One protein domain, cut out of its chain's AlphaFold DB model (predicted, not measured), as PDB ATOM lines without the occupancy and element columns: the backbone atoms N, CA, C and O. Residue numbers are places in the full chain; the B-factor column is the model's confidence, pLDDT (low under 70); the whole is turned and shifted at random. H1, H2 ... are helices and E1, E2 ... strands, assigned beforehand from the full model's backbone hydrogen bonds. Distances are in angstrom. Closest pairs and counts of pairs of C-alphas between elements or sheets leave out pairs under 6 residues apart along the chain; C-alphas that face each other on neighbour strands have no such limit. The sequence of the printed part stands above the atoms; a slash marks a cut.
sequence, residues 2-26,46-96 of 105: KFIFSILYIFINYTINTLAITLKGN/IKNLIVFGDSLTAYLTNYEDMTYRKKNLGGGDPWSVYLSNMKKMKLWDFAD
ATOM      1  N   LYS A   2     -24.235  49.464  60.590       71.94
ATOM      2  CA  LYS A   2     -25.680  49.140  60.490       71.94
ATOM      3  C   LYS A   2     -26.130  48.667  59.095       71.94
ATOM      4  O   LYS A   2     -26.819  47.666  58.996       71.94
ATOM      5  N   PHE A   3     -25.643  49.311  58.034       80.25
ATOM      6  CA  PHE A   3     -25.950  48.945  56.645       80.25
ATOM      7  C   PHE A   3     -25.470  47.534  56.247       80.25
ATOM      8  O   PHE A   3     -26.192  46.799  55.584       80.25
ATOM      9  N   ILE A   4     -24.286  47.122  56.714       84.25
ATOM     10  CA  ILE A   4     -23.733  45.783  56.445       84.25
ATOM     11  C   ILE A   4     -24.563  44.715  57.168       84.25
ATOM     12  O   ILE A   4     -24.878  43.685  56.581       84.25
ATOM     13  N   PHE A   5     -24.986  44.985  58.409       85.94
ATOM     14  CA  PHE A   5     -25.881  44.087  59.145       85.94
ATOM     15  C   PHE A   5     -27.256  43.961  58.480       85.94
ATOM     16  O   PHE A   5     -27.806  42.866  58.442       85.94
ATOM     17  N   SER A   6     -27.790  45.041  57.901       85.88
ATOM     18  CA  SER A   6     -29.046  44.999  57.142       85.88
ATOM     19  C   SER A   6     -28.932  44.154  55.872       85.88
ATOM     20  O   SER A   6     -29.816  43.345  55.604       85.88
ATOM     21  N   ILE A   7     -27.836  44.280  55.116       90.12
ATOM     22  CA  ILE A   7     -27.596  43.449  53.924       90.12
ATOM     23  C   ILE A   7     -27.443  41.978  54.315       90.12
ATOM     24  O   ILE A   7     -28.058  41.109  53.699       90.12
ATOM     25  N   LEU A   8     -26.671  41.698  55.369       91.62
ATOM     26  CA  LEU A   8     -26.480  40.340  55.872       91.62
ATOM     27  C   LEU A   8     -27.810  39.719  56.319       91.62
ATOM     28  O   LEU A   8     -28.088  38.566  56.005       91.62
ATOM     29  N   TYR A   9     -28.660  40.497  56.989       92.19
ATOM     30  CA  TYR A   9     -29.992  40.064  57.399       92.19
ATOM     31  C   TYR A   9     -30.887  39.715  56.203       92.19
ATOM     32  O   TYR A   9     -31.542  38.674  56.219       92.19
ATOM     33  N   ILE A  10     -30.892  40.533  55.147       91.25
ATOM     34  CA  ILE A  10     -31.655  40.246  53.921       91.25
ATOM     35  C   ILE A  10     -31.154  38.952  53.267       91.25
ATOM     36  O   ILE A  10     -31.964  38.094  52.919       91.25
ATOM     37  N   PHE A  11     -29.835  38.771  53.165       93.00
ATOM     38  CA  PHE A  11     -29.244  37.555  52.600       93.00
ATOM     39  C   PHE A  11     -29.605  36.299  53.397       93.00
ATOM     40  O   PHE A  11     -29.980  35.294  52.798       93.00
ATOM     41  N   ILE A  12     -29.546  36.358  54.731       93.12
ATOM     42  CA  ILE A  12     -29.916  35.235  55.605       93.12
ATOM     43  C   ILE A  12     -31.398  34.877  55.438       93.12
ATOM     44  O   ILE A  12     -31.746  33.706  55.327       93.12
ATOM     45  N   ASN A  13     -32.289  35.868  55.381       90.31
ATOM     46  CA  ASN A  13     -33.712  35.592  55.185       90.31
ATOM     47  C   ASN A  13     -34.000  35.018  53.794       90.31
ATOM     48  O   ASN A  13     -34.852  34.141  53.659       90.31
ATOM     49  N   TYR A  14     -33.287  35.479  52.766       91.81
ATOM     50  CA  TYR A  14     -33.421  34.936  51.419       91.81
ATOM     51  C   TYR A  14     -33.019  33.455  51.366       91.81
ATOM     52  O   TYR A  14     -33.783  32.639  50.854       91.81
ATOM     53  N   THR A  15     -31.878  33.080  51.954       88.81
ATOM     54  CA  THR A  15     -31.408  31.683  51.953       88.81
ATOM     55  C   THR A  15     -32.288  30.750  52.783       88.81
ATOM     56  O   THR A  15     -32.531  29.618  52.372       88.81
ATOM     57  N   ILE A  16     -32.817  31.206  53.922       89.62
ATOM     58  CA  ILE A  16     -33.744  30.404  54.739       89.62
ATOM     59  C   ILE A  16     -35.041  30.119  53.969       89.62
ATOM     60  O   ILE A  16     -35.525  28.987  53.976       89.62
ATOM     61  N   ASN A  17     -35.590  31.120  53.274       80.69
ATOM     62  CA  ASN A  17     -36.822  30.949  52.505       80.69
ATOM     63  C   ASN A  17     -36.642  29.990  51.324       80.69
ATOM     64  O   ASN A  17     -37.484  29.117  51.123       80.69
ATOM     65  N   THR A  18     -35.545  30.093  50.569       78.12
ATOM     66  CA  THR A  18     -35.291  29.176  49.444       78.12
ATOM     67  C   THR A  18     -35.113  27.732  49.916       78.12
ATOM     68  O   THR A  18     -35.648  26.808  49.295       78.12
ATOM     69  N   LEU A  19     -34.446  27.522  51.056       78.94
ATOM     70  CA  LEU A  19     -34.294  26.198  51.662       78.94
ATOM     71  C   LEU A  19     -35.645  25.619  52.119       78.94
ATOM     72  O   LEU A  19     -35.952  24.463  51.835       78.94
ATOM     73  N   ALA A  20     -36.477  26.430  52.780       76.81
ATOM     74  CA  ALA A  20     -37.795  26.016  53.255       76.81
ATOM     75  C   ALA A  20     -38.752  25.650  52.107       76.81
ATOM     76  O   ALA A  20     -39.494  24.674  52.216       76.81
ATOM     77  N   ILE A  21     -38.712  26.399  50.999       72.94
ATOM     78  CA  ILE A  21     -39.482  26.095  49.782       72.94
ATOM     79  C   ILE A  21     -39.033  24.751  49.193       72.94
ATOM     80  O   ILE A  21     -39.872  23.923  48.845       72.94
ATOM     81  N   THR A  22     -37.721  24.504  49.144       70.69
ATOM     82  CA  THR A  22     -37.156  23.254  48.610       70.69
ATOM     83  C   THR A  22     -37.562  22.041  49.450       70.69
ATOM     84  O   THR A  22     -37.984  21.022  48.907       70.69
ATOM     85  N   LEU A  23     -37.483  22.153  50.781       68.94
ATOM     86  CA  LEU A  23     -37.866  21.077  51.700       68.94
ATOM     87  C   LEU A  23     -39.363  20.757  51.613       68.94
ATOM     88  O   LEU A  23     -39.725  19.593  51.455       68.94
ATOM     89  N   LYS A  24     -40.231  21.778  51.625       64.12
ATOM     90  CA  LYS A  24     -41.685  21.581  51.495       64.12
ATOM     91  C   LYS A  24     -42.084  21.001  50.140       64.12
ATOM     92  O   LYS A  24     -42.945  20.129  50.096       64.12
ATOM     93  N   GLY A  25     -41.451  21.450  49.054       53.72
ATOM     94  CA  GLY A  25     -41.679  20.892  47.719       53.72
ATOM     95  C   GLY A  25     -41.353  19.398  47.653       53.72
ATOM     96  O   GLY A  25     -42.113  18.627  47.068       53.72
ATOM     97  N   ASN A  26     -40.276  18.976  48.327       57.03
ATOM     98  CA  ASN A  26     -39.879  17.571  48.411       57.03
ATOM     99  C   ASN A  26     -40.873  16.725  49.229       57.03
ATOM    100  O   ASN A  26     -41.237  15.633  48.805       57.03
ATOM    101  N   ILE A  46     -52.410   5.431  23.452       92.94
ATOM    102  CA  ILE A  46     -52.687   6.824  23.809       92.94
ATOM    103  C   ILE A  46     -52.152   7.729  22.698       92.94
ATOM    104  O   ILE A  46     -50.973   7.707  22.371       92.94
ATOM    105  N   LYS A  47     -53.037   8.540  22.108       96.31
ATOM    106  CA  LYS A  47     -52.687   9.438  20.992       96.31
ATOM    107  C   LYS A  47     -52.363  10.862  21.422       96.31
ATOM    108  O   LYS A  47     -51.678  11.565  20.690       96.31
ATOM    109  N   ASN A  48     -52.889  11.296  22.563       96.38
ATOM    110  CA  ASN A  48     -52.754  12.664  23.046       96.38
ATOM    111  C   ASN A  48     -52.236  12.642  24.481       96.38
ATOM    112  O   ASN A  48     -52.755  11.891  25.304       96.38
ATOM    113  N   LEU A  49     -51.255  13.489  24.763       94.62
ATOM    114  CA  LEU A  49     -50.768  13.795  26.099       94.62
ATOM    115  C   LEU A  49     -51.177  15.235  26.407       94.62
ATOM    116  O   LEU A  49     -50.675  16.156  25.771       94.62
ATOM    117  N   ILE A  50     -52.115  15.417  27.332       95.44
ATOM    118  CA  ILE A  50     -52.583  16.738  27.771       95.44
ATOM    119  C   ILE A  50     -51.968  17.009  29.136       95.44
ATOM    120  O   ILE A  50     -52.053  16.157  30.022       95.44
ATOM    121  N   VAL A  51     -51.326  18.162  29.288       93.06
ATOM    122  CA  VAL A  51     -50.501  18.470  30.454       93.06
ATOM    123  C   VAL A  51     -50.895  19.822  31.026       93.06
ATOM    124  O   VAL A  51     -51.020  20.794  30.292       93.06
ATOM    125  N   PHE A  52     -51.069  19.861  32.343       92.12
ATOM    126  CA  PHE A  52     -51.247  21.068  33.140       92.12
ATOM    127  C   PHE A  52     -50.197  21.050  34.241       92.12
ATOM    128  O   PHE A  52     -49.833  19.978  34.732       92.12
ATOM    129  N   GLY A  53     -49.709  22.214  34.642       89.19
ATOM    130  CA  GLY A  53     -48.679  22.291  35.661       89.19
ATOM    131  C   GLY A  53     -48.041  23.662  35.734       89.19
ATOM    132  O   GLY A  53     -48.553  24.633  35.181       89.19
ATOM    133  N   ASP A  54     -46.913  23.704  36.426       87.88
ATOM    134  CA  ASP A  54     -46.151  24.915  36.669       87.88
ATOM    135  C   ASP A  54     -44.887  24.987  35.792       87.88
ATOM    136  O   ASP A  54     -44.706  24.264  34.803       87.88
ATOM    137  N   SER A  55     -43.954  25.841  36.208       86.44
ATOM    138  CA  SER A  55     -42.666  26.058  35.560       86.44
ATOM    139  C   SER A  55     -41.779  24.821  35.386       86.44
ATOM    140  O   SER A  55     -40.871  24.845  34.554       86.44
ATOM    141  N   LEU A  56     -41.991  23.747  36.154       85.00
ATOM    142  CA  LEU A  56     -41.226  22.504  36.007       85.00
ATOM    143  C   LEU A  56     -41.665  21.692  34.783       85.00
ATOM    144  O   LEU A  56     -40.929  20.817  34.327       85.00
ATOM    145  N   THR A  57     -42.851  21.983  34.249       88.69
ATOM    146  CA  THR A  57     -43.422  21.281  33.096       88.69
ATOM    147  C   THR A  57     -43.612  22.188  31.879       88.69
ATOM    148  O   THR A  57     -43.544  21.685  30.763       88.69
ATOM    149  N   ALA A  58     -43.770  23.501  32.081       88.44
ATOM    150  CA  ALA A  58     -44.032  24.474  31.021       88.44
ATOM    151  C   ALA A  58     -42.975  24.476  29.896       88.44
ATOM    152  O   ALA A  58     -41.772  24.635  30.141       88.44
ATOM    153  N   TYR A  59     -43.444  24.384  28.646       88.81
ATOM    154  CA  TYR A  59     -42.620  24.426  27.432       88.81
ATOM    155  C   TYR A  59     -42.874  25.652  26.534       88.81
ATOM    156  O   TYR A  59     -42.784  25.573  25.307       88.81
ATOM    157  N   LEU A  60     -43.180  26.803  27.151       85.12
ATOM    158  CA  LEU A  60     -43.417  28.087  26.469       85.12
ATOM    159  C   LEU A  60     -44.362  27.944  25.261       85.12
ATOM    160  O   LEU A  60     -44.004  28.273  24.122       85.12
ATOM    161  N   THR A  61     -45.555  27.420  25.528       89.00
ATOM    162  CA  THR A  61     -46.604  27.204  24.531       89.00
ATOM    163  C   THR A  61     -47.095  28.526  23.946       89.00
ATOM    164  O   THR A  61     -47.456  29.452  24.670       89.00
ATOM    165  N   ASN A  62     -47.151  28.611  22.618       88.69
ATOM    166  CA  ASN A  62     -47.973  29.593  21.926       88.69
ATOM    167  C   ASN A  62     -49.420  29.087  21.912       88.69
ATOM    168  O   ASN A  62     -49.733  28.131  21.211       88.69
ATOM    169  N   TYR A  63     -50.308  29.721  22.673       88.62
ATOM    170  CA  TYR A  63     -51.699  29.277  22.789       88.62
ATOM    171  C   TYR A  63     -52.562  29.550  21.545       88.62
ATOM    172  O   TYR A  63     -53.675  29.037  21.466       88.62
ATOM    173  N   GLU A  64     -52.069  30.313  20.564       90.06
ATOM    174  CA  GLU A  64     -52.788  30.544  19.303       90.06
ATOM    175  C   GLU A  64     -52.703  29.337  18.356       90.06
ATOM    176  O   GLU A  64     -53.688  28.979  17.714       90.06
ATOM    177  N   ASP A  65     -51.534  28.692  18.277       90.56
ATOM    178  CA  ASP A  65     -51.251  27.610  17.322       90.56
ATOM    179  C   ASP A  65     -50.733  26.316  17.977       90.56
ATOM    180  O   ASP A  65     -50.489  25.321  17.292       90.56
ATOM    181  N   MET A  66     -50.595  26.310  19.306       87.94
ATOM    182  CA  MET A  66     -50.033  25.227  20.120       87.94
ATOM    183  C   MET A  66     -48.611  24.817  19.709       87.94
ATOM    184  O   MET A  66     -48.211  23.667  19.899       87.94
ATOM    185  N   THR A  67     -47.827  25.745  19.152       90.25
ATOM    186  CA  THR A  67     -46.389  25.553  18.924       90.25
ATOM    187  C   THR A  67     -45.585  25.819  20.194       90.25
ATOM    188  O   THR A  67     -45.999  26.579  21.068       90.25
ATOM    189  N   TYR A  68     -44.407  25.200  20.305       86.81
ATOM    190  CA  TYR A  68     -43.561  25.304  21.495       86.81
ATOM    191  C   TYR A  68     -42.236  25.987  21.185       86.81
ATOM    192  O   TYR A  68     -41.536  25.627  20.230       86.81
ATOM    193  N   ARG A  69     -41.848  26.958  22.014       77.44
ATOM    194  CA  ARG A  69     -40.527  27.586  21.916       77.44
ATOM    195  C   ARG A  69     -39.546  26.725  22.710       77.44
ATOM    196  O   ARG A  69     -39.706  26.606  23.914       77.44
ATOM    197  N   LYS A  70     -38.549  26.130  22.035       67.75
ATOM    198  CA  LYS A  70     -37.563  25.147  22.555       67.75
ATOM    199  C   LYS A  70     -36.713  25.619  23.751       67.75
ATOM    200  O   LYS A  70     -35.491  25.742  23.638       67.75
ATOM    201  N   LYS A  71     -37.326  25.936  24.887       64.38
ATOM    202  CA  LYS A  71     -36.634  26.311  26.115       64.38
ATOM    203  C   LYS A  71     -37.586  26.240  27.305       64.38
ATOM    204  O   LYS A  71     -38.478  27.073  27.419       64.38
ATOM    205  N   ASN A  72     -37.366  25.297  28.217       69.00
ATOM    206  CA  ASN A  72     -37.895  25.418  29.575       69.00
ATOM    207  C   ASN A  72     -36.923  26.226  30.463       69.00
ATOM    208  O   ASN A  72     -35.803  26.552  30.051       69.00
ATOM    209  N   LEU A  73     -37.327  26.539  31.699       66.94
ATOM    210  CA  LEU A  73     -36.461  27.240  32.661       66.94
ATOM    211  C   LEU A  73     -35.188  26.451  33.024       66.94
ATOM    212  O   LEU A  73     -34.184  27.053  33.396       66.94
ATOM    213  N   GLY A  74     -35.212  25.123  32.884       68.44
ATOM    214  CA  GLY A  74     -34.086  24.222  33.144       68.44
ATOM    215  C   GLY A  74     -33.079  24.091  31.995       68.44
ATOM    216  O   GLY A  74     -32.110  23.347  32.129       68.44
ATOM    217  N   GLY A  75     -33.278  24.788  30.870       71.31
ATOM    218  CA  GLY A  75     -32.376  24.740  29.714       71.31
ATOM    219  C   GLY A  75     -32.476  23.471  28.858       71.31
ATOM    220  O   GLY A  75     -31.636  23.282  27.980       71.31
ATOM    221  N   GLY A  76     -33.490  22.631  29.080       80.00
ATOM    222  CA  GLY A  76     -33.744  21.399  28.328       80.00
ATOM    223  C   GLY A  76     -35.206  21.252  27.909       80.00
ATOM    224  O   GLY A  76     -35.993  22.195  27.997       80.00
ATOM    225  N   ASP A  77     -35.572  20.057  27.455       86.50
ATOM    226  CA  ASP A  77     -36.974  19.710  27.220       86.50
ATOM    227  C   ASP A  77     -37.613  19.217  28.534       86.50
ATOM    228  O   ASP A  77     -36.946  18.558  29.338       86.50
ATOM    229  N   PRO A  78     -38.889  19.532  28.814       88.38
ATOM    230  CA  PRO A  78     -39.596  18.975  29.958       88.38
ATOM    231  C   PRO A  78     -39.934  17.497  29.732       88.38
ATOM    232  O   PRO A  78     -39.943  16.987  28.609       88.38
ATOM    233  N   TRP A  79     -40.256  16.794  30.821       90.19
ATOM    234  CA  TRP A  79     -40.597  15.366  30.791       90.19
ATOM    235  C   TRP A  79     -41.751  15.052  29.822       90.19
ATOM    236  O   TRP A  79     -41.760  13.992  29.193       90.19
ATOM    237  N   SER A  80     -42.695  15.984  29.675       92.31
ATOM    238  CA  SER A  80     -43.862  15.877  28.800       92.31
ATOM    239  C   SER A  80     -43.462  15.729  27.331       92.31
ATOM    240  O   SER A  80     -44.006  14.872  26.633       92.31
ATOM    241  N   VAL A  81     -42.452  16.480  26.887       91.50
ATOM    242  CA  VAL A  81     -41.887  16.409  25.531       91.50
ATOM    243  C   VAL A  81     -41.145  15.091  25.310       91.50
ATOM    244  O   VAL A  81     -41.306  14.446  24.271       91.50
ATOM    245  N   TYR A  82     -40.361  14.634  26.291       91.31
ATOM    246  CA  TYR A  82     -39.684  13.338  26.194       91.31
ATOM    247  C   TYR A  82     -40.679  12.183  26.081       91.31
ATOM    248  O   TYR A  82     -40.530  11.324  25.206       91.31
ATOM    249  N   LEU A  83     -41.718  12.178  26.918       91.88
ATOM    250  CA  LEU A  83     -42.747  11.143  26.894       91.88
ATOM    251  C   LEU A  83     -43.527  11.160  25.576       91.88
ATOM    252  O   LEU A  83     -43.717  10.102  24.969       91.88
ATOM    253  N   SER A  84     -43.934  12.344  25.101       93.75
ATOM    254  CA  SER A  84     -44.669  12.462  23.840       93.75
ATOM    255  C   SER A  84     -43.840  11.976  22.657       93.75
ATOM    256  O   SER A  84     -44.360  11.255  21.808       93.75
ATOM    257  N   ASN A  85     -42.542  12.282  22.624       92.31
ATOM    258  CA  ASN A  85     -41.642  11.822  21.568       92.31
ATOM    259  C   ASN A  85     -41.412  10.306  21.633       92.31
ATOM    260  O   ASN A  85     -41.527   9.622  20.614       92.31
ATOM    261  N   MET A  86     -41.151   9.762  22.826       93.06
ATOM    262  CA  MET A  86     -40.918   8.328  23.033       93.06
ATOM    263  C   MET A  86     -42.132   7.485  22.627       93.06
ATOM    264  O   MET A  86     -41.978   6.399  22.067       93.06
ATOM    265  N   LYS A  87     -43.342   7.982  22.901       94.00
ATOM    266  CA  LYS A  87     -44.605   7.273  22.654       94.00
ATOM    267  C   LYS A  87     -45.389   7.780  21.446       94.00
ATOM    268  O   LYS A  87     -46.501   7.321  21.214       94.00
ATOM    269  N   LYS A  88     -44.793   8.669  20.642       94.38
ATOM    270  CA  LYS A  88     -45.393   9.264  19.433       94.38
ATOM    271  C   LYS A  88     -46.783   9.867  19.687       94.38
ATOM    272  O   LYS A  88     -47.692   9.727  18.869       94.38
ATOM    273  N   MET A  89     -46.945  10.524  20.830       95.50
ATOM    274  CA  MET A  89     -48.184  11.196  21.218       95.50
ATOM    275  C   MET A  89     -48.188  12.638  20.717       95.50
ATOM    276  O   MET A  89     -47.149  13.296  20.678       95.50
ATOM    277  N   LYS A  90     -49.372  13.165  20.409       95.44
ATOM    278  CA  LYS A  90     -49.575  14.604  20.253       95.44
ATOM    279  C   LYS A  90     -49.574  15.259  21.634       95.44
ATOM    280  O   LYS A  90     -50.415  14.924  22.466       95.44
ATOM    281  N   LEU A  91     -48.629  16.161  21.872       93.69
ATOM    282  CA  LEU A  91     -48.567  16.946  23.101       93.69
ATOM    283  C   LEU A  91     -49.558  18.116  23.037       93.69
ATOM    284  O   LEU A  91     -49.739  18.725  21.984       93.69
ATOM    285  N   TRP A  92     -50.187  18.408  24.172       95.31
ATOM    286  CA  TRP A  92     -50.980  19.600  24.443       95.31
ATOM    287  C   TRP A  92     -50.563  20.138  25.813       95.31
ATOM    288  O   TRP A  92     -51.091  19.714  26.842       95.31
ATOM    289  N   ASP A  93     -49.555  21.007  25.822       93.19
ATOM    290  CA  ASP A  93     -48.995  21.579  27.045       93.19
ATOM    291  C   ASP A  93     -49.675  22.907  27.410       93.19
ATOM    292  O   ASP A  93     -49.519  23.908  26.709       93.19
ATOM    293  N   PHE A  94     -50.430  22.889  28.505       92.75
ATOM    294  CA  PHE A  94     -51.068  24.039  29.146       92.75
ATOM    295  C   PHE A  94     -50.404  24.391  30.484       92.75
ATOM    296  O   PHE A  94     -50.997  25.101  31.297       92.75
ATOM    297  N   ALA A  95     -49.212  23.858  30.766       90.81
ATOM    298  CA  ALA A  95     -48.458  24.268  31.936       90.81
ATOM    299  C   ALA A  95     -47.942  25.703  31.764       90.81
ATOM    300  O   ALA A  95     -47.440  26.079  30.701       90.81
ATOM    301  N   ASP A  96     -48.042  26.493  32.831       88.19
ATOM    302  CA  ASP A  96     -47.637  27.896  32.833       88.19
ATOM    303  C   ASP A  96     -46.736  28.218  34.027       88.19
ATOM    304  O   ASP A  96     -46.852  27.657  35.118       88.19
TER     305      ASP A  96
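This is residues 2 to 26 and 46 to 96 of the 105 residues of an uncharacterized protein of Neocallimastix californiae (UniProt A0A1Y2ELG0). What does the model look like? One long helix, H1, stands free of a small compact body, in which the parallel strands E1 and E2 lie side by side and H2 packs on them. The long unnamed stretch 52 to 78 belongs to this body, and H1 gives the whole much of its length. What is it made of? The 76 printed residues include, along the chain, H1, E1, H2 and E2, mostly helix; the sheet's order is E1, E2. How spread out is it? It is an extended rod spanning 61 by 27 by 17 A, with a radius of gyration of the C-alphas of 18.5 A.

Where does H1 run? H1, residues 2 to 26, runs 36.7 A from C-alpha 2 at (-25.680, 49.140, 60.490). Where are the others? E1 is residues 48 to 51, 9.7 A; H2 is residues 79 to 87, 12.2 A; E2 is residues 90 to 93, 9.8 A, ending at C-alpha 93 (-48.995, 21.579, 27.045).

How do the strands pair? E1 and E2 are parallel at 12 degrees, with N 49 and O 90 within hydrogen-bond range at 2.8 A. Where is H2? Its closest C-alphas to E2 are Ser 84 and Leu 91, 6.0 A; to E1, Ser 84 and Leu 49, 6.6 A. E1, H2 and E2 form a strand-helix-strand unit, two parallel neighbour strands with a helix between, its crossover right-handed. What of H1? It is apart from H2 and E2. In H1 and H2 every O i to N i+4 pair is within hydrogen-bond range.

Is anything missing? Residues 27 to 45 are not printed, and C-alphas 26 and 46 are 29.7 A apart across this cut. Which links are long? E1 to H2 is long, 27 residues; H2 to E2 is tight. Where is confidence low? Residues 23 to 26 and 70 to 74 have pLDDT under 70.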